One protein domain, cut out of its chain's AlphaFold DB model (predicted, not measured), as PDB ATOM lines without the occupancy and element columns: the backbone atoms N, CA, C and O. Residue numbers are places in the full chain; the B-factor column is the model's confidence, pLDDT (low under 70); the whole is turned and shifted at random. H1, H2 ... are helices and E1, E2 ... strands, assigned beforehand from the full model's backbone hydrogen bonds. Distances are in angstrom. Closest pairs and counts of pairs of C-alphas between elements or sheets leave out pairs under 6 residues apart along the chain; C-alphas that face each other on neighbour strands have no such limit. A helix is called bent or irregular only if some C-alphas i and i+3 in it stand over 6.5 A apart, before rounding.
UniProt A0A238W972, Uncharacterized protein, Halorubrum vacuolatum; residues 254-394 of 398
ATOM      1  N   LYS A 254      -6.314 -10.139  -3.175       75.00
ATOM      2  CA  LYS A 254      -5.923 -11.561  -3.173       75.00
ATOM      3  C   LYS A 254      -4.415 -11.783  -3.099       75.00
ATOM      4  O   LYS A 254      -3.965 -12.799  -2.571       75.00
ATOM      5  N   LYS A 255      -3.615 -10.883  -3.676       77.94
ATOM      6  CA  LYS A 255      -2.156 -10.952  -3.547       77.94
ATOM      7  C   LYS A 255      -1.712 -10.583  -2.133       77.94
ATOM      8  O   LYS A 255      -0.827 -11.265  -1.626       77.94
ATOM      9  N   ALA A 256      -2.320  -9.572  -1.502       75.31
ATOM     10  CA  ALA A 256      -2.067  -9.260  -0.091       75.31
ATOM     11  C   ALA A 256      -2.402 -10.440   0.819       75.31
ATOM     12  O   ALA A 256      -1.566 -10.801   1.636       75.31
ATOM     13  N   GLU A 257      -3.568 -11.065   0.652       77.31
ATOM     14  CA  GLU A 257      -3.981 -12.227   1.453       77.31
ATOM     15  C   GLU A 257      -2.986 -13.378   1.312       77.31
ATOM     16  O   GLU A 257      -2.462 -13.881   2.302       77.31
ATOM     17  N   ARG A 258      -2.635 -13.741   0.072       82.44
ATOM     18  CA  ARG A 258      -1.634 -14.787  -0.179       82.44
ATOM     19  C   ARG A 258      -0.277 -14.429   0.421       82.44
ATOM     20  O   ARG A 258       0.431 -15.315   0.887       82.44
ATOM     21  N   LEU A 259       0.118 -13.158   0.383       84.62
ATOM     22  CA  LEU A 259       1.358 -12.709   1.006       84.62
ATOM     23  C   LEU A 259       1.276 -12.797   2.537       84.62
ATOM     24  O   LEU A 259       2.237 -13.250   3.155       84.62
ATOM     25  N   ALA A 260       0.143 -12.431   3.139       81.38
ATOM     26  CA  ALA A 260      -0.103 -12.561   4.572       81.38
ATOM     27  C   ALA A 260      -0.045 -14.030   5.018       81.38
ATOM     28  O   ALA A 260       0.701 -14.339   5.944       81.38
ATOM     29  N   ASP A 261      -0.701 -14.948   4.297       84.88
ATOM     30  CA  ASP A 261      -0.627 -16.398   4.542       84.88
ATOM     31  C   ASP A 261       0.825 -16.893   4.554       84.88
ATOM     32  O   ASP A 261       1.252 -17.648   5.431       84.88
ATOM     33  N   GLN A 262       1.607 -16.451   3.565       89.31
ATOM     34  CA  GLN A 262       3.014 -16.815   3.435       89.31
ATOM     35  C   GLN A 262       3.854 -16.242   4.575       89.31
ATOM     36  O   GLN A 262       4.708 -16.944   5.108       89.31
ATOM     37  N   LEU A 263       3.611 -14.988   4.962       88.19
ATOM     38  CA  LEU A 263       4.286 -14.342   6.087       88.19
ATOM     39  C   LEU A 263       3.974 -15.052   7.403       88.19
ATOM     40  O   LEU A 263       4.904 -15.333   8.151       88.19
ATOM     41  N   ILE A 264       2.709 -15.396   7.663       87.25
ATOM     42  CA  ILE A 264       2.295 -16.160   8.848       87.25
ATOM     43  C   ILE A 264       3.017 -17.508   8.872       87.25
ATOM     44  O   ILE A 264       3.659 -17.850   9.864       87.25
ATOM     45  N   GLN A 265       2.991 -18.248   7.760       90.88
ATOM     46  CA  GLN A 265       3.651 -19.548   7.660       90.88
ATOM     47  C   GLN A 265       5.172 -19.454   7.860       90.88
ATOM     48  O   GLN A 265       5.767 -20.297   8.540       90.88
ATOM     49  N   ASP A 266       5.819 -18.449   7.271       92.06
ATOM     50  CA  ASP A 266       7.271 -18.292   7.333       92.06
ATOM     51  C   ASP A 266       7.718 -17.738   8.700       92.06
ATOM     52  O   ASP A 266       8.774 -18.135   9.197       92.06
ATOM     53  N   ILE A 267       6.904 -16.905   9.365       91.31
ATOM     54  CA  ILE A 267       7.101 -16.481  10.762       91.31
ATOM     55  C   ILE A 267       6.933 -17.670  11.711       91.31
ATOM     56  O   ILE A 267       7.806 -17.901  12.549       91.31
ATOM     57  N   ASP A 268       5.878 -18.469  11.556       89.75
ATOM     58  CA  ASP A 268       5.676 -19.688  12.345       89.75
ATOM     59  C   ASP A 268       6.846 -20.667  12.157       89.75
ATOM     60  O   ASP A 268       7.380 -21.230  13.120       89.75
ATOM     61  N   SER A 269       7.335 -20.784  10.919       92.00
ATOM     62  CA  SER A 269       8.528 -21.561  10.597       92.00
ATOM     63  C   SER A 269       9.778 -20.991  11.268       92.00
ATOM     64  O   SER A 269      10.572 -21.759  11.798       92.00
ATOM     65  N   LEU A 270       9.968 -19.670  11.325       90.62
ATOM     66  CA  LEU A 270      11.083 -19.064  12.064       90.62
ATOM     67  C   LEU A 270      11.022 -19.394  13.562       90.62
ATOM     68  O   LEU A 270      12.056 -19.711  14.156       90.62
ATOM     69  N   VAL A 271       9.830 -19.331  14.162       89.31
ATOM     70  CA  VAL A 271       9.602 -19.601  15.592       89.31
ATOM     71  C   VAL A 271       9.887 -21.064  15.931       89.31
ATOM     72  O   VAL A 271      10.544 -21.358  16.930       89.31
ATOM     73  N   HIS A 272       9.415 -21.993  15.099       89.00
ATOM     74  CA  HIS A 272       9.461 -23.421  15.404       89.00
ATOM     75  C   HIS A 272      10.668 -24.154  14.800       89.00
ATOM     76  O   HIS A 272      11.027 -25.239  15.283       89.00
ATOM     77  N   HIS A 273      11.335 -23.587  13.787       89.25
ATOM     78  CA  HIS A 273      12.501 -24.208  13.159       89.25
ATOM     79  C   HIS A 273      13.712 -24.151  14.083       89.25
ATOM     80  O   HIS A 273      14.283 -23.102  14.386       89.25
ATOM     81  N   ASN A 274      14.121 -25.338  14.513       88.00
ATOM     82  CA  ASN A 274      15.183 -25.532  15.478       88.00
ATOM     83  C   ASN A 274      16.228 -26.491  14.927       88.00
ATOM     84  O   ASN A 274      15.931 -27.640  14.592       88.00
ATOM     85  N   TYR A 275      17.493 -26.073  14.925       87.38
ATOM     86  CA  TYR A 275      18.598 -26.940  14.539       87.38
ATOM     87  C   TYR A 275      19.494 -27.261  15.732       87.38
ATOM     88  O   TYR A 275      20.333 -26.473  16.172       87.38
ATOM     89  N   ARG A 276      19.335 -28.485  16.256       85.00
ATOM     90  CA  ARG A 276      20.105 -29.018  17.394       85.00
ATOM     91  C   ARG A 276      20.058 -28.118  18.643       85.00
ATOM     92  O   ARG A 276      21.021 -28.115  19.404       85.00
ATOM     93  N   GLY A 277      18.965 -27.382  18.845       84.44
ATOM     94  CA  GLY A 277      18.782 -26.457  19.969       84.44
ATOM     95  C   GLY A 277      19.202 -25.010  19.699       84.44
ATOM     96  O   GLY A 277      19.207 -24.233  20.639       84.44
ATOM     97  N   GLY A 278      19.582 -24.662  18.465       85.31
ATOM     98  CA  GLY A 278      19.596 -23.267  18.019       85.31
ATOM     99  C   GLY A 278      18.277 -22.916  17.338       85.31
ATOM    100  O   GLY A 278      17.793 -23.724  16.541       85.31
ATOM    101  N   GLU A 279      17.740 -21.738  17.635       91.00
ATOM    102  CA  GLU A 279      16.436 -21.272  17.147       91.00
ATOM    103  C   GLU A 279      16.618 -20.349  15.934       91.00
ATOM    104  O   GLU A 279      17.420 -19.409  15.974       91.00
ATOM    105  N   ALA A 280      15.892 -20.608  14.841       92.31
ATOM    106  CA  ALA A 280      16.024 -19.834  13.604       92.31
ATOM    107  C   ALA A 280      15.649 -18.359  13.804       92.31
ATOM    108  O   ALA A 280      16.377 -17.472  13.354       92.31
ATOM    109  N   ILE A 281      14.569 -18.094  14.544       93.44
ATOM    110  CA  ILE A 281      14.110 -16.737  14.848       93.44
ATOM    111  C   ILE A 281      15.134 -15.915  15.640       93.44
ATOM    112  O   ILE A 281      15.311 -14.736  15.349       93.44
ATOM    113  N   GLN A 282      15.886 -16.521  16.566       91.31
ATOM    114  CA  GLN A 282      16.939 -15.810  17.303       91.31
ATOM    115  C   GLN A 282      18.074 -15.384  16.372       91.31
ATOM    116  O   GLN A 282      18.558 -14.255  16.452       91.31
ATOM    117  N   VAL A 283      18.486 -16.275  15.463       91.62
ATOM    118  CA  VAL A 283      19.511 -15.975  14.453       91.62
ATOM    119  C   VAL A 283      19.024 -14.875  13.511       91.62
ATOM    120  O   VAL A 283      19.750 -13.914  13.267       91.62
ATOM    121  N   PHE A 284      17.785 -14.975  13.028       93.88
ATOM    122  CA  PHE A 284      17.173 -13.964  12.171       93.88
ATOM    123  C   PHE A 284      17.077 -12.593  12.863       93.88
ATOM    124  O   PHE A 284      17.480 -11.579  12.292       93.88
ATOM    125  N   TRP A 285      16.627 -12.552  14.119       92.19
ATOM    126  CA  TRP A 285      16.510 -11.318  14.895       92.19
ATOM    127  C   TRP A 285      17.871 -10.694  15.234       92.19
ATOM    128  O   TRP A 285      18.038  -9.473  15.179       92.19
ATOM    129  N   ALA A 286      18.885 -11.516  15.512       90.69
ATOM    130  CA  ALA A 286      20.251 -11.036  15.703       90.69
ATOM    131  C   ALA A 286      20.813 -10.401  14.421       90.69
ATOM    132  O   ALA A 286      21.434  -9.341  14.484       90.69
ATOM    133  N   ILE A 287      20.531 -10.984  13.250       90.69
ATOM    134  CA  ILE A 287      20.863 -10.369  11.956       90.69
ATOM    135  C   ILE A 287      20.084  -9.065  11.770       90.69
ATOM    136  O   ILE A 287      20.620  -8.090  11.251       90.69
ATOM    137  N   HIS A 288      18.820  -9.020  12.197       90.31
ATOM    138  CA  HIS A 288      18.016  -7.817  12.059       90.31
ATOM    139  C   HIS A 288      18.569  -6.640  12.871       90.31
ATOM    140  O   HIS A 288      18.629  -5.532  12.335       90.31
ATOM    141  N   THR A 289      18.970  -6.899  14.114       87.94
ATOM    142  CA  THR A 289      19.415  -5.895  15.095       87.94
ATOM    143  C   THR A 289      20.885  -5.496  14.959       87.94
ATOM    144  O   THR A 289      21.299  -4.484  15.525       87.94
ATOM    145  N   THR A 290      21.682  -6.257  14.207       86.81
ATOM    146  CA  THR A 290      23.086  -5.933  13.935       86.81
ATOM    147  C   THR A 290      23.177  -5.039  12.695       86.81
ATOM    148  O   THR A 290      22.695  -5.412  11.630       86.81
ATOM    149  N   GLU A 291      23.800  -3.857  12.813       79.00
ATOM    150  CA  GLU A 291      23.908  -2.887  11.702       79.00
ATOM    151  C   GLU A 291      24.590  -3.471  10.453       79.00
ATOM    152  O   GLU A 291      24.210  -3.148   9.328       79.00
ATOM    153  N   SER A 292      25.595  -4.327  10.646       82.75
ATOM    154  CA  SER A 292      26.327  -5.001   9.576       82.75
ATOM    155  C   SER A 292      26.811  -6.359  10.061       82.75
ATOM    156  O   SER A 292      27.486  -6.436  11.084       82.75
ATOM    157  N   VAL A 293      26.475  -7.411   9.320       84.81
ATOM    158  CA  VAL A 293      26.915  -8.781   9.593       84.81
ATOM    159  C   VAL A 293      27.912  -9.160   8.508       84.81
ATOM    160  O   VAL A 293      27.522  -9.397   7.362       84.81
ATOM    161  N   GLU A 294      29.199  -9.164   8.838       83.94
ATOM    162  CA  GLU A 294      30.255  -9.549   7.901       83.94
ATOM    163  C   GLU A 294      30.442 -11.065   7.893       83.94
ATOM    164  O   GLU A 294      30.643 -11.654   6.828       83.94
ATOM    165  N   ASP A 295      30.330 -11.704   9.061       81.12
ATOM    166  CA  ASP A 295      30.447 -13.150   9.191       81.12
ATOM    167  C   ASP A 295      29.570 -13.750  10.309       81.12
ATOM    168  O   ASP A 295      28.826 -13.080  11.024       81.12
ATOM    169  N   ASN A 296      29.634 -15.077  10.447       82.44
ATOM    170  CA  ASN A 296      28.841 -15.802  11.441       82.44
ATOM    171  C   ASN A 296      29.280 -15.500  12.887       82.44
ATOM    172  O   ASN A 296      28.502 -15.752  13.807       82.44
ATOM    173  N   ASP A 297      30.512 -15.033  13.116       83.06
ATOM    174  CA  ASP A 297      31.022 -14.736  14.458       83.06
ATOM    175  C   ASP A 297      30.373 -13.472  15.040       83.06
ATOM    176  O   ASP A 297      30.146 -13.427  16.253       83.06
ATOM    177  N   ASP A 298      29.958 -12.530  14.186       81.31
ATOM    178  CA  ASP A 298      29.186 -11.340  14.575       81.31
ATOM    179  C   ASP A 298      27.843 -11.705  15.235       81.31
ATOM    180  O   ASP A 298      27.371 -11.034  16.157       81.31
ATOM    181  N   ILE A 299      27.237 -12.816  14.802       85.94
ATOM    182  CA  ILE A 299      25.939 -13.280  15.305       85.94
ATOM    183  C   ILE A 299      26.088 -14.179  16.527       85.94
ATOM    184  O   ILE A 299      25.300 -14.070  17.462       85.94
ATOM    185  N   VAL A 300      27.105 -15.046  16.562       85.50
ATOM    186  CA  VAL A 300      27.307 -16.022  17.652       85.50
ATOM    187  C   VAL A 300      27.428 -15.353  19.023       85.50
ATOM    188  O   VAL A 300      27.024 -15.944  20.018       85.50
ATOM    189  N   GLY A 301      27.956 -14.128  19.100       79.50
ATOM    190  CA  GLY A 301      28.015 -13.368  20.354       79.50
ATOM    191  C   GLY A 301      26.659 -12.845  20.848       79.50
ATOM    192  O   GLY A 301      26.531 -12.505  22.024       79.50
ATOM    193  N   SER A 302      25.663 -12.791  19.963       82.12
ATOM    194  CA  SER A 302      24.343 -12.194  20.195       82.12
ATOM    195  C   SER A 302      23.237 -13.229  20.426       82.12
ATOM    196  O   SER A 302      22.146 -12.856  20.850       82.12
ATOM    197  N   VAL A 303      23.508 -14.515  20.179       85.44
ATOM    198  CA  VAL A 303      22.560 -15.624  20.371       85.44
ATOM    199  C   VAL A 303      23.181 -16.724  21.228       85.44
ATOM    200  O   VAL A 303      24.368 -17.017  21.100       85.44
ATOM    201  N   ASP A 304      22.392 -17.395  22.072       84.00
ATOM    202  CA  ASP A 304      22.865 -18.540  22.872       84.00
ATOM    203  C   ASP A 304      22.915 -19.825  22.023       84.00
ATOM    204  O   ASP A 304      22.284 -20.840  22.302       84.00
ATOM    205  N   THR A 305      23.615 -19.760  20.888       85.88
ATOM    206  CA  THR A 305      23.662 -20.821  19.879       85.88
ATOM    207  C   THR A 305      25.096 -21.023  19.387       85.88
ATOM    208  O   THR A 305      25.859 -20.085  19.169       85.88
ATOM    209  N   LYS A 306      25.509 -22.280  19.182       89.38
ATOM    210  CA  LYS A 306      26.881 -22.605  18.759       89.38
ATOM    211  C   LYS A 306      27.108 -22.200  17.300       89.38
ATOM    212  O   LYS A 306      26.260 -22.436  16.447       89.38
ATOM    213  N   LYS A 307      28.328 -21.766  16.963       89.25
ATOM    214  CA  LYS A 307      28.736 -21.339  15.603       89.25
ATOM    215  C   LYS A 307      28.277 -22.241  14.451       89.25
ATOM    216  O   LYS A 307      27.802 -21.756  13.429       89.25
ATOM    217  N   HIS A 308      28.407 -23.561  14.592       90.44
ATOM    218  CA  HIS A 308      28.000 -24.499  13.538       90.44
ATOM    219  C   HIS A 308      26.473 -24.602  13.364       90.44
ATOM    220  O   HIS A 308      26.018 -24.971  12.287       90.44
ATOM    221  N   GLN A 309      25.692 -24.302  14.408       90.94
ATOM    222  CA  GLN A 309      24.232 -24.221  14.337       90.94
ATOM    223  C   GLN A 309      23.816 -22.915  13.666       90.94
ATOM    224  O   GLN A 309      23.053 -22.971  12.713       90.94
ATOM    225  N   VAL A 310      24.409 -21.783  14.073       91.25
ATOM    226  CA  VAL A 310      24.214 -20.475  13.420       91.25
ATOM    227  C   VAL A 310      24.506 -20.578  11.924       91.25
ATOM    228  O   VAL A 310      23.665 -20.236  11.110       91.25
ATOM    229  N   SER A 311      25.645 -21.171  11.549       90.75
ATOM    230  CA  SER A 311      26.025 -21.342  10.136       90.75
ATOM    231  C   SER A 311      24.996 -22.150   9.332       90.75
ATOM    232  O   SER A 311      24.739 -21.844   8.170       90.75
ATOM    233  N   LYS A 312      24.418 -23.198   9.936       92.69
ATOM    234  CA  LYS A 312      23.396 -24.032   9.289       92.69
ATOM    235  C   LYS A 312      22.080 -23.269   9.154       92.69
ATOM    236  O   LYS A 312      21.568 -23.190   8.049       92.69
ATOM    237  N   LEU A 313      21.606 -22.642  10.229       92.12
ATOM    238  CA  LEU A 313      20.387 -21.834  10.215       92.12
ATOM    239  C   LEU A 313      20.493 -20.681   9.209       92.12
ATOM    240  O   LEU A 313      19.590 -20.494   8.415       92.12
ATOM    241  N   MET A 314      21.629 -19.983   9.142       92.06
ATOM    242  CA  MET A 314      21.860 -18.950   8.123       92.06
ATOM    243  C   MET A 314      21.819 -19.511   6.700       92.06
ATOM    244  O   MET A 314      21.272 -18.884   5.803       92.06
ATOM    245  N   THR A 315      22.360 -20.712   6.490       91.88
ATOM    246  CA  THR A 315      22.277 -21.376   5.183       91.88
ATOM    247  C   THR A 315      20.825 -21.676   4.797       91.88
ATOM    248  O   THR A 315      20.472 -21.523   3.629       91.88
ATOM    249  N   ASP A 316      19.995 -22.072   5.763       91.75
ATOM    250  CA  ASP A 316      18.575 -22.365   5.548       91.75
ATOM    251  C   ASP A 316      17.801 -21.076   5.236       91.75
ATOM    252  O   ASP A 316      17.103 -21.012   4.229       91.75
ATOM    253  N   LEU A 317      18.021 -20.016   6.022       93.06
ATOM    254  CA  LEU A 317      17.403 -18.694   5.845       93.06
ATOM    255  C   LEU A 317      17.792 -18.009   4.516       93.06
ATOM    256  O   LEU A 317      17.043 -17.175   4.009       93.06
ATOM    257  N   CYS A 318      18.943 -18.374   3.936       93.38
ATOM    258  CA  CYS A 318      19.368 -17.982   2.585       93.38
ATOM    259  C   CYS A 318      18.633 -18.737   1.457       93.38
ATOM    260  O   CYS A 318      19.007 -18.597   0.291       93.38
ATOM    261  N   GLY A 319      17.647 -19.576   1.781       90.50
ATOM    262  CA  GLY A 319      16.833 -20.299   0.808       90.50
ATOM    263  C   GLY A 319      17.514 -21.511   0.181       90.50
ATOM    264  O   GLY A 319      17.316 -21.815  -0.992       90.50
ATOM    265  N   ARG A 320      18.353 -22.226   0.939       87.62
ATOM    266  CA  ARG A 320      18.885 -23.523   0.475       87.62
ATOM    267  C   ARG A 320      17.994 -24.711   0.815       87.62
ATOM    268  O   ARG A 320      18.153 -25.765   0.201       87.62
ATOM    269  N   GLU A 321      17.118 -24.560   1.801       84.56
ATOM    270  CA  GLU A 321      16.186 -25.588   2.256       84.56
ATOM    271  C   GLU A 321      14.799 -24.974   2.478       84.56
ATOM    272  O   GLU A 321      14.672 -23.781   2.753       84.56
ATOM    273  N   SER A 322      13.769 -25.811   2.350       80.00
ATOM    274  CA  SER A 322      12.374 -25.447   2.609       80.00
ATOM    275  C   SER A 322      12.179 -25.016   4.075       80.00
ATOM    276  O   SER A 322      12.799 -25.631   4.952       80.00
ATOM    277  N   PRO A 323      11.339 -23.999   4.368       83.62
ATOM    278  CA  PRO A 323      10.400 -23.320   3.456       83.62
ATOM    279  C   PRO A 323      10.963 -22.107   2.697       83.62
ATOM    280  O   PRO A 323      10.288 -21.562   1.829       83.62
ATOM    281  N   TRP A 324      12.193 -21.678   2.984       91.12
ATOM    282  CA  TRP A 324      12.731 -20.420   2.450       91.12
ATOM    283  C   TRP A 324      13.388 -20.551   1.075       91.12
ATOM    284  O   TRP A 324      13.933 -19.575   0.564       91.12
ATOM    285  N   ASP A 325      13.362 -21.731   0.459       88.50
ATOM    286  CA  ASP A 325      13.948 -21.986  -0.859       88.50
ATOM    287  C   ASP A 325      13.302 -21.165  -1.978       88.50
ATOM    288  O   ASP A 325      13.979 -20.786  -2.935       88.50
ATOM    289  N   LEU A 326      12.021 -20.832  -1.822       86.75
ATOM    290  CA  LEU A 326      11.291 -19.942  -2.728       86.75
ATOM    291  C   LEU A 326      11.337 -18.474  -2.286       86.75
ATOM    292  O   LEU A 326      11.226 -17.575  -3.115       86.75
ATOM    293  N   ARG A 327      11.498 -18.225  -0.982       90.19
ATOM    294  CA  ARG A 327      11.426 -16.895  -0.362       90.19
ATOM    295  C   ARG A 327      12.531 -16.734   0.685       90.19
ATOM    296  O   ARG A 327      12.268 -16.812   1.888       90.19
ATOM    297  N   PRO A 328      13.788 -16.539   0.257       93.06
ATOM    298  CA  PRO A 328      14.885 -16.354   1.193       93.06
ATOM    299  C   PRO A 328      14.660 -15.083   2.014       93.06
ATOM    300  O   PRO A 328      14.338 -14.022   1.476       93.06
ATOM    301  N   VAL A 329      14.859 -15.165   3.328       93.81
ATOM    302  CA  VAL A 329      14.712 -14.009   4.233       93.81
ATOM    303  C   VAL A 329      16.020 -13.226   4.377       93.81
ATOM    304  O   VAL A 329      16.033 -12.055   4.762       93.81
ATOM    305  N   ILE A 330      17.143 -13.849   4.021       93.94
ATOM    306  CA  ILE A 330      18.462 -13.217   3.962       93.94
ATOM    307  C   ILE A 330      19.199 -13.612   2.679       93.94
ATOM    308  O   ILE A 330      18.891 -14.611   2.041       93.94
ATOM    309  N   VAL A 331      20.206 -12.825   2.312       92.44
ATOM    310  CA  VAL A 331      21.146 -13.100   1.226       92.44
ATOM    311  C   VAL A 331      22.556 -13.006   1.781       92.44
ATOM    312  O   VAL A 331      22.932 -12.004   2.393       92.44
ATOM    313  N   ASP A 332      23.341 -14.044   1.520       88.88
ATOM    314  CA  ASP A 332      24.783 -14.069   1.750       88.88
ATOM    315  C   ASP A 332      25.499 -13.494   0.516       88.88
ATOM    316  O   ASP A 332      25.585 -14.137  -0.537       88.88
ATOM    317  N   GLY A 333      25.917 -12.229   0.608       82.81
ATOM    318  CA  GLY A 333      26.538 -11.487  -0.484       82.81
ATOM    319  C   GLY A 333      28.040 -11.276  -0.299       82.81
ATOM    320  O   GLY A 333      28.605 -11.456   0.773       82.81
ATOM    321  N   GLN A 334      28.704 -10.771  -1.345       72.88
ATOM    322  CA  GLN A 334      30.143 -10.453  -1.311       72.88
ATOM    323  C   GLN A 334      30.530  -9.426  -0.223       72.88
ATOM    324  O   GLN A 334      31.697  -9.335   0.150       72.88
ATOM    325  N   PHE A 335      29.562  -8.650   0.270       75.94
ATOM    326  CA  PHE A 335      29.749  -7.580   1.254       75.94
ATOM    327  C   PHE A 335      29.055  -7.881   2.592       75.94
ATOM    328  O   PHE A 335      28.647  -6.949   3.278       75.94
ATOM    329  N   GLY A 336      28.874  -9.164   2.916       86.12
ATOM    330  CA  GLY A 336      28.235  -9.614   4.150       86.12
ATOM    331  C   GLY A 336      26.790 -10.073   3.963       86.12
ATOM    332  O   GLY A 336      26.231 -10.045   2.858       86.12
ATOM    333  N   ILE A 337      26.192 -10.499   5.072       88.75
ATOM    334  CA  ILE A 337      24.822 -11.003   5.135       88.75
ATOM    335  C   ILE A 337      23.846  -9.831   5.248       88.75
ATOM    336  O   ILE A 337      23.982  -8.958   6.105       88.75
ATOM    337  N   LYS A 338      22.834  -9.816   4.376       90.69
ATOM    338  CA  LYS A 338      21.789  -8.784   4.342       90.69
ATOM    339  C   LYS A 338      20.402  -9.409   4.317       90.69
ATOM    340  O   LYS A 338      20.220 -10.500   3.796       90.69
ATOM    341  N   LYS A 339      19.413  -8.689   4.839       92.50
ATOM    342  CA  LYS A 339      17.990  -9.052   4.728       92.50
ATOM    343  C   LYS A 339      17.507  -8.818   3.291       92.50
ATOM    344  O   LYS A 339      17.846  -7.785   2.708       92.50
ATOM    345  N   THR A 340      16.715  -9.741   2.743       93.44
ATOM    346  CA  THR A 340      15.922  -9.481   1.524       93.44
ATOM    347  C   THR A 340      14.829  -8.457   1.818       93.44
ATOM    348  O   THR A 340      14.594  -8.128   2.981       93.44
ATOM    349  N   ASN A 341      14.135  -7.953   0.797       92.56
ATOM    350  CA  ASN A 341      12.948  -7.127   1.022       92.56
ATOM    351  C   ASN A 341      11.866  -7.910   1.786       92.56
ATOM    352  O   ASN A 341      11.335  -7.403   2.772       92.56
ATOM    353  N   TYR A 342      11.686  -9.194   1.462       92.19
ATOM    354  CA  TYR A 342      10.828 -10.108   2.222       92.19
ATOM    355  C   TYR A 342      11.258 -10.244   3.696       92.19
ATOM    356  O   TYR A 342      10.456 -10.081   4.611       92.19
ATOM    357  N   GLY A 343      12.555 -10.435   3.958       92.75
ATOM    358  CA  GLY A 343      13.083 -10.485   5.322       92.75
ATOM    359  C   GLY A 343      13.003  -9.150   6.070       92.75
ATOM    360  O   GLY A 343      12.825  -9.133   7.285       92.75
ATOM    361  N   LYS A 344      13.109  -8.008   5.382       92.06
ATOM    362  CA  LYS A 344      12.855  -6.698   6.003       92.06
ATOM    363  C   LYS A 344      11.393  -6.577   6.420       92.06
ATOM    364  O   LYS A 344      11.150  -6.090   7.518       92.06
ATOM    365  N   LEU A 345      10.465  -7.040   5.582       89.56
ATOM    366  CA  LEU A 345       9.034  -7.005   5.869       89.56
ATOM    367  C   LEU A 345       8.691  -7.876   7.082       89.56
ATOM    368  O   LEU A 345       8.103  -7.369   8.032       89.56
ATOM    369  N   ILE A 346       9.166  -9.129   7.122       91.75
ATOM    370  CA  ILE A 346       9.019 -10.002   8.303       91.75
ATOM    371  C   ILE A 346       9.545  -9.303   9.557       91.75
ATOM    372  O   ILE A 346       8.896  -9.303  10.598       91.75
ATOM    373  N   ALA A 347      10.714  -8.674   9.472       90.19
ATOM    374  CA  ALA A 347      11.290  -8.025  10.635       90.19
ATOM    375  C   ALA A 347      10.567  -6.735  11.060       90.19
ATOM    376  O   ALA A 347      10.676  -6.366  12.220       90.19
ATOM    377  N   GLN A 348       9.857  -6.052  10.155       87.62
ATOM    378  CA  GLN A 348       8.975  -4.934  10.509       87.62
ATOM    379  C   GLN A 348       7.682  -5.400  11.187       87.62
ATOM    380  O   GLN A 348       7.105  -4.634  11.957       87.62
ATOM    381  N   LEU A 349       7.219  -6.615  10.872       85.88
ATOM    382  CA  LEU A 349       6.052  -7.230  11.505       85.88
ATOM    383  C   LEU A 349       6.386  -7.752  12.905       85.88
ATOM    384  O   LEU A 349       5.579  -7.621  13.819       85.88
ATOM    385  N   LEU A 350       7.590  -8.295  13.101       86.62
ATOM    386  CA  LEU A 350       8.086  -8.634  14.433       86.62
ATOM    387  C   LEU A 350       8.270  -7.354  15.262       86.62
ATOM    388  O   LEU A 350       9.122  -6.516  14.967       86.62
ATOM    389  N   THR A 351       7.484  -7.202  16.324       73.25
ATOM    390  CA  THR A 351       7.578  -6.037  17.210       73.25
ATOM    391  C   THR A 351       8.718  -6.228  18.209       73.25
ATOM    392  O   THR A 351       8.974  -7.329  18.691       73.25
ATOM    393  N   ALA A 352       9.459  -5.165  18.521       62.44
ATOM    394  CA  ALA A 352      10.478  -5.224  19.565       62.44
ATOM    395  C   ALA A 352       9.802  -5.115  20.945       62.44
ATOM    396  O   ALA A 352       9.197  -4.090  21.260       62.44
ATOM    397  N   GLU A 353       9.913  -6.143  21.790       55.28
ATOM    398  CA  GLU A 353       9.418  -6.086  23.170       55.28
ATOM    399  C   GLU A 353      10.380  -5.268  24.045       55.28
ATOM    400  O   GLU A 353      11.304  -5.819  24.649       55.28
ATOM    401  N   SER A 354      10.128  -3.961  24.191       50.44
ATOM    402  CA  SER A 354      10.857  -3.055  25.104       50.44
ATOM    403  C   SER A 354      12.390  -3.017  24.887       50.44
ATOM    404  O   SER A 354      12.921  -3.644  23.976       50.44
ATOM    405  N   ASP A 355      13.126  -2.250  25.702       54.94
ATOM    406  CA  ASP A 355      14.578  -1.982  25.571       54.94
ATOM    407  C   ASP A 355      15.509  -3.229  25.580       54.94
ATOM    408  O   ASP A 355      16.726  -3.103  25.432       54.94
ATOM    409  N   ASP A 356      14.969  -4.445  25.700       53.12
ATOM    410  CA  ASP A 356      15.704  -5.690  25.940       53.12
ATOM    411  C   ASP A 356      15.809  -6.610  24.705       53.12
ATOM    412  O   ASP A 356      15.733  -7.825  24.841       53.12
ATOM    413  N   LYS A 357      16.023  -6.082  23.488       60.44
ATOM    414  CA  LYS A 357      16.384  -6.873  22.276       60.44
ATOM    415  C   LYS A 357      15.530  -8.136  22.015       60.44
ATOM    416  O   LYS A 357      16.000  -9.061  21.348       60.44
ATOM    417  N   LYS A 358      14.297  -8.206  22.512       75.00
ATOM    418  CA  LYS A 358      13.383  -9.339  22.327       75.00
ATOM    419  C   LYS A 358      12.409  -9.030  21.200       75.00
ATOM    420  O   LYS A 358      12.063  -7.872  20.992       75.00
ATOM    421  N   TYR A 359      12.008 -10.062  20.473       83.94
ATOM    422  CA  TYR A 359      10.968  -9.984  19.455       83.94
ATOM    423  C   TYR A 359       9.641 -10.468  20.048       83.94
ATOM    424  O   TYR A 359       9.628 -11.386  20.870       83.94
ATOM    425  N   ALA A 360       8.541  -9.887  19.589       86.38
ATOM    426  CA  ALA A 360       7.191 -10.398  19.737       86.38
ATOM    427  C   ALA A 360       6.658 -10.779  18.356       86.38
ATOM    428  O   ALA A 360       6.891 -10.096  17.355       86.38
ATOM    429  N   VAL A 361       5.970 -11.916  18.316       87.00
ATOM    430  CA  VAL A 361       5.274 -12.388  17.122       87.00
ATOM    431  C   VAL A 361       3.886 -11.750  17.140       87.00
ATOM    432  O   VAL A 361       3.160 -11.976  18.114       87.00
ATOM    433  N   PRO A 362       3.527 -10.936  16.133       80.62
ATOM    434  CA  PRO A 362       2.185 -10.379  16.053       80.62
ATOM    435  C   PRO A 362       1.166 -11.507  15.821       80.62
ATOM    436  O   PRO A 362       1.512 -12.529  15.221       80.62
ATOM    437  N   PRO A 363      -0.077 -11.360  16.298       78.94
ATOM    438  CA  PRO A 363      -1.147 -12.288  15.967       78.94
ATOM    439  C   PRO A 363      -1.489 -12.219  14.468       78.94
ATOM    440  O   PRO A 363      -1.310 -11.186  13.823       78.94
ATOM    441  N   ASP A 364      -2.010 -13.318  13.922       78.56
ATOM    442  CA  ASP A 364      -2.270 -13.480  12.483       78.56
ATOM    443  C   ASP A 364      -3.111 -12.336  11.890       78.56
ATOM    444  O   ASP A 364      -2.798 -11.827  10.815       78.56
ATOM    445  N   ASN A 365      -4.133 -11.869  12.614       64.31
ATOM    446  CA  ASN A 365      -4.996 -10.769  12.176       64.31
ATOM    447  C   ASN A 365      -4.230  -9.450  11.984       64.31
ATOM    448  O   ASN A 365      -4.490  -8.743  11.018       64.31
ATOM    449  N   GLU A 366      -3.241  -9.146  12.831       74.44
ATOM    450  CA  GLU A 366      -2.409  -7.946  12.662       74.44
ATOM    451  C   GLU A 366      -1.530  -8.034  11.405       74.44
ATOM    452  O   GLU A 366      -1.246  -7.014  10.774       74.44
ATOM    453  N   ILE A 367      -1.116  -9.243  11.004       73.44
ATOM    454  CA  ILE A 367      -0.356  -9.458   9.766       73.44
ATOM    455  C   ILE A 367      -1.254  -9.235   8.541       73.44
ATOM    456  O   ILE A 367      -0.829  -8.547   7.607       73.44
ATOM    457  N   TYR A 368      -2.485  -9.761   8.545       70.75
ATOM    458  CA  TYR A 368      -3.461  -9.497   7.480       70.75
ATOM    459  C   TYR A 368      -3.772  -8.008   7.364       70.75
ATOM    460  O   TYR A 368      -3.658  -7.442   6.277       70.75
ATOM    461  N   ASP A 369      -4.096  -7.354   8.480       68.31
ATOM    462  CA  ASP A 369      -4.453  -5.937   8.493       68.31
ATOM    463  C   ASP A 369      -3.289  -5.067   7.991       68.31
ATOM    464  O   ASP A 369      -3.495  -4.158   7.187       68.31
ATOM    465  N   ALA A 370      -2.043  -5.392   8.360       71.12
ATOM    466  CA  ALA A 370      -0.860  -4.699   7.851       71.12
ATOM    467  C   ALA A 370      -0.655  -4.881   6.335       71.12
ATOM    468  O   ALA A 370      -0.226  -3.942   5.657       71.12
ATOM    469  N   CYS A 371      -0.949  -6.066   5.791       70.25
ATOM    470  CA  CYS A 371      -0.860  -6.328   4.353       70.25
ATOM    471  C   CYS A 371      -1.966  -5.604   3.574       70.25
ATOM    472  O   CYS A 371      -1.688  -4.999   2.537       70.25
ATOM    473  N   HIS A 372      -3.195  -5.604   4.094       68.31
ATOM    474  CA  HIS A 372      -4.323  -4.898   3.493       68.31
ATOM    475  C   HIS A 372      -4.122  -3.381   3.519       68.31
ATOM    476  O   HIS A 372      -4.168  -2.753   2.463       68.31
ATOM    477  N   ALA A 373      -3.788  -2.800   4.676       66.88
ATOM    478  CA  ALA A 373      -3.556  -1.360   4.815       66.88
ATOM    479  C   ALA A 373      -2.448  -0.852   3.874       66.88
ATOM    480  O   ALA A 373      -2.534   0.247   3.327       66.88
ATOM    481  N   ALA A 374      -1.407  -1.658   3.630       68.19
ATOM    482  CA  ALA A 374      -0.353  -1.307   2.682       68.19
ATOM    483  C   ALA A 374      -0.855  -1.250   1.226       68.19
ATOM    484  O   ALA A 374      -0.499  -0.320   0.502       68.19
ATOM    485  N   ILE A 375      -1.700  -2.192   0.795       68.38
ATOM    486  CA  ILE A 375      -2.280  -2.174  -0.561       68.38
ATOM    487  C   ILE A 375      -3.297  -1.040  -0.726       68.38
ATOM    488  O   ILE A 375      -3.348  -0.419  -1.788       68.38
ATOM    489  N   LEU A 376      -4.068  -0.738   0.319       65.81
ATOM    490  CA  LEU A 376      -5.077   0.324   0.298       65.81
ATOM    491  C   LEU A 376      -4.482   1.737   0.428       65.81
ATOM    492  O   LEU A 376      -5.160   2.720   0.141       65.81
ATOM    493  N   GLY A 377      -3.195   1.850   0.773       70.25
ATOM    494  CA  GLY A 377      -2.507   3.136   0.936       70.25
ATOM    495  C   GLY A 377      -2.787   3.834   2.261       70.25
ATOM    496  O   GLY A 377      -2.696   5.053   2.350       70.25
ATOM    497  N   GLU A 378      -3.105   3.048   3.283       57.88
ATOM    498  CA  GLU A 378      -3.439   3.505   4.635       57.88
ATOM    499  C   GLU A 378      -2.301   3.249   5.640       57.88
ATOM    500  O   GLU A 378      -2.379   3.623   6.809       57.88
ATOM    501  N   SER A 379      -1.217   2.614   5.188       66.69
ATOM    502  CA  SER A 379       0.012   2.400   5.955       66.69
ATOM    503  C   SER A 379       0.999   3.564   5.786       66.69
ATOM    504  O   SER A 379       0.961   4.278   4.792       66.69
ATOM    505  N   ASP A 380       1.959   3.694   6.710       75.25
ATOM    506  CA  ASP A 380       3.130   4.569   6.538       75.25
ATOM    507  C   ASP A 380       3.856   4.272   5.208       75.25
ATOM    508  O   ASP A 380       4.042   3.099   4.848       75.25
ATOM    509  N   ASP A 381       4.294   5.338   4.530       76.94
ATOM    510  CA  ASP A 381       4.901   5.353   3.191       76.94
ATOM    511  C   ASP A 381       6.029   4.314   3.076       76.94
ATOM    512  O   ASP A 381       6.156   3.614   2.072       76.94
ATOM    513  N   VAL A 382       6.828   4.161   4.140       76.62
ATOM    514  CA  VAL A 382       7.978   3.243   4.181       76.62
ATOM    515  C   VAL A 382       7.551   1.775   4.118       76.62
ATOM    516  O   VAL A 382       8.204   0.957   3.465       76.62
ATOM    517  N   ARG A 383       6.472   1.409   4.817       75.31
ATOM    518  CA  ARG A 383       5.960   0.032   4.831       75.31
ATOM    519  C   ARG A 383       5.181  -0.259   3.551       75.31
ATOM    520  O   ARG A 383       5.304  -1.359   3.018       75.31
ATOM    521  N   GLN A 384       4.456   0.727   3.026       76.75
ATOM    522  CA  GLN A 384       3.771   0.613   1.742       76.75
ATOM    523  C   GLN A 384       4.758   0.401   0.583       76.75
ATOM    524  O   GLN A 384       4.565  -0.501  -0.232       76.75
ATOM    525  N   GLU A 385       5.842   1.182   0.519       83.88
ATOM    526  CA  GLU A 385       6.888   1.023  -0.499       83.88
ATOM    527  C   GLU A 385       7.531  -0.368  -0.418       83.88
ATOM    528  O   GLU A 385       7.605  -1.076  -1.423       83.88
ATOM    529  N   LEU A 386       7.899  -0.812   0.790       83.94
ATOM    530  CA  LEU A 386       8.485  -2.135   0.996       83.94
ATOM    531  C   LEU A 386       7.527  -3.273   0.609       83.94
ATOM    532  O   LEU A 386       7.958  -4.258   0.013       83.94
ATOM    533  N   MET A 387       6.237  -3.148   0.926       81.38
ATOM    534  CA  MET A 387       5.221  -4.132   0.550       81.38
ATOM    535  C   MET A 387       5.087  -4.239  -0.970       81.38
ATOM    536  O   MET A 387       5.082  -5.341  -1.515       81.38
ATOM    537  N   ASN A 388       5.045  -3.101  -1.665       80.00
ATOM    538  CA  ASN A 388       4.979  -3.059  -3.124       80.00
ATOM    539  C   ASN A 388       6.226  -3.680  -3.772       80.00
ATOM    540  O   ASN A 388       6.107  -4.412  -4.756       80.00
ATOM    541  N   GLU A 389       7.414  -3.444  -3.204       86.12
ATOM    542  CA  GLU A 389       8.644  -4.108  -3.643       86.12
ATOM    543  C   GLU A 389       8.546  -5.631  -3.472       86.12
ATOM    544  O   GLU A 389       8.797  -6.370  -4.424       86.12
ATOM    545  N   VAL A 390       8.105  -6.112  -2.305       85.12
ATOM    546  CA  VAL A 390       7.940  -7.549  -2.032       85.12
ATOM    547  C   VAL A 390       6.922  -8.194  -2.972       85.12
ATOM    548  O   VAL A 390       7.208  -9.242  -3.549       85.12
ATOM    549  N   LEU A 391       5.770  -7.558  -3.189       80.25
ATOM    550  CA  LEU A 391       4.740  -8.033  -4.118       80.25
ATOM    551  C   LEU A 391       5.236  -8.107  -5.571       80.25
ATOM    552  O   LEU A 391       4.730  -8.912  -6.349       80.25
ATOM    553  N   SER A 392       6.226  -7.288  -5.940       81.75
ATOM    554  CA  SER A 392       6.857  -7.331  -7.264       81.75
ATOM    555  C   SER A 392       7.941  -8.409  -7.404       81.75
ATOM    556  O   SER A 392       8.230  -8.840  -8.520       81.75
ATOM    557  N   GLU A 393       8.542  -8.838  -6.289       81.44
ATOM    558  CA  GLU A 393       9.634  -9.818  -6.244       81.44
ATOM    559  C   GLU A 393       9.138 -11.255  -6.050       81.44
ATOM    560  O   GLU A 393       9.745 -12.194  -6.569       81.44
ATOM    561  N   VAL A 394       8.058 -11.440  -5.291       73.94
ATOM    562  CA  VAL A 394       7.497 -12.761  -5.008       73.94
ATOM    563  C   VAL A 394       6.611 -13.178  -6.180       73.94
ATOM    564  O   VAL A 394       5.555 -12.592  -6.416       73.94
TER     565      VAL A 394
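This is residues 254 to 394 of the 398 residues of an uncharacterized protein of Halorubrum vacuolatum (UniProt A0A238W972). Helices gather into two groups at the two ends of the longest axis, H2, H3 and H4 with the small hairpin E1 and E2 at one end and H6 and H7 at the other. H5 lies between them near the middle, the long helix H1 runs along one side from H6 to H2, and a second small hairpin, E3 and E4, follows the end of H5. The printed part has 141 residues, in the order H1 H2 H3 H4 E1 E2 H5 E3 E4 H6 H7, mostly helix, with two antiparallel sheets of two strands each. It is compact, with a radius of gyration of the C-alphas of 14.7 A, and spans 43 by 31 by 26 A.

E1 is residues 330 to 333 and E2 residues 336 to 339. H2 is residues 280 to 289, H3 residues 296 to 300 and H4 residues 307 to 320, 18.2 A long and irregular: C-alphas 317 and 320 are 7.4 A apart. H5 is residues 341 to 349. H1, residues 254 to 272, starts at C-alpha 254 (-5.923, -11.561, -3.173) and is 26.9 A long. E3 is residues 351 to 353 and E4 residues 358 to 360. H6, residues 364 to 376, is 18.6 A long, and H7, residues 381 to 393, is 18.5 A long and ends at C-alpha 393 (9.634, -9.818, -6.244).

In the hairpin E1 and E2, N 331 and O 338 are within hydrogen-bond range at 2.8 A. The closest C-alphas of H4 and E1, Cys 318 and Ile 330, are 5.0 A apart; those of H2 and E2, His 288 and Lys 339, 7.4 A. H2 touches H4, about perpendicular at 89 degrees, closest at the C-alphas of Ala 280 and Leu 313, 5.9 A. H4 touches H3 with residues 307 to 311 alone, closest at the C-alphas of Val 300 and Lys 307, 5.9 A. H1 touches H2 with residues 270 to 272 alone, the C-alphas of Leu 270 and Ile 281 being 4.7 A apart. H1 touches H6 with residues 256 to 264 alone, closest at the C-alphas of Ala 260 and Tyr 368, 5.4 A. H5 touches H7 at a steep tilt of 43 degrees, opposite ways, closest at the C-alphas of Tyr 342 and Val 390, 5.7 A. H6 touches H7, about perpendicular at 86 degrees, closest at the C-alphas of Ala 374 and Gln 384, 4.6 A. In the hairpin E3 and E4, N 360 and O 351 are within hydrogen-bond range at 2.7 A. Every O i to N i+4 pair is within hydrogen-bond range in H1, H2, H3, H5, H6 and H7; in H4, 8 of 10 are.

The two C-alphas farthest apart, Lys 306 and Leu 376, are 43.4 A apart. The printed part has no cut, and no link is long. Mean pLDDT of the printed part is 83.0; 15 residues are under 70, among them residues 352 to 357 and 372 to 376.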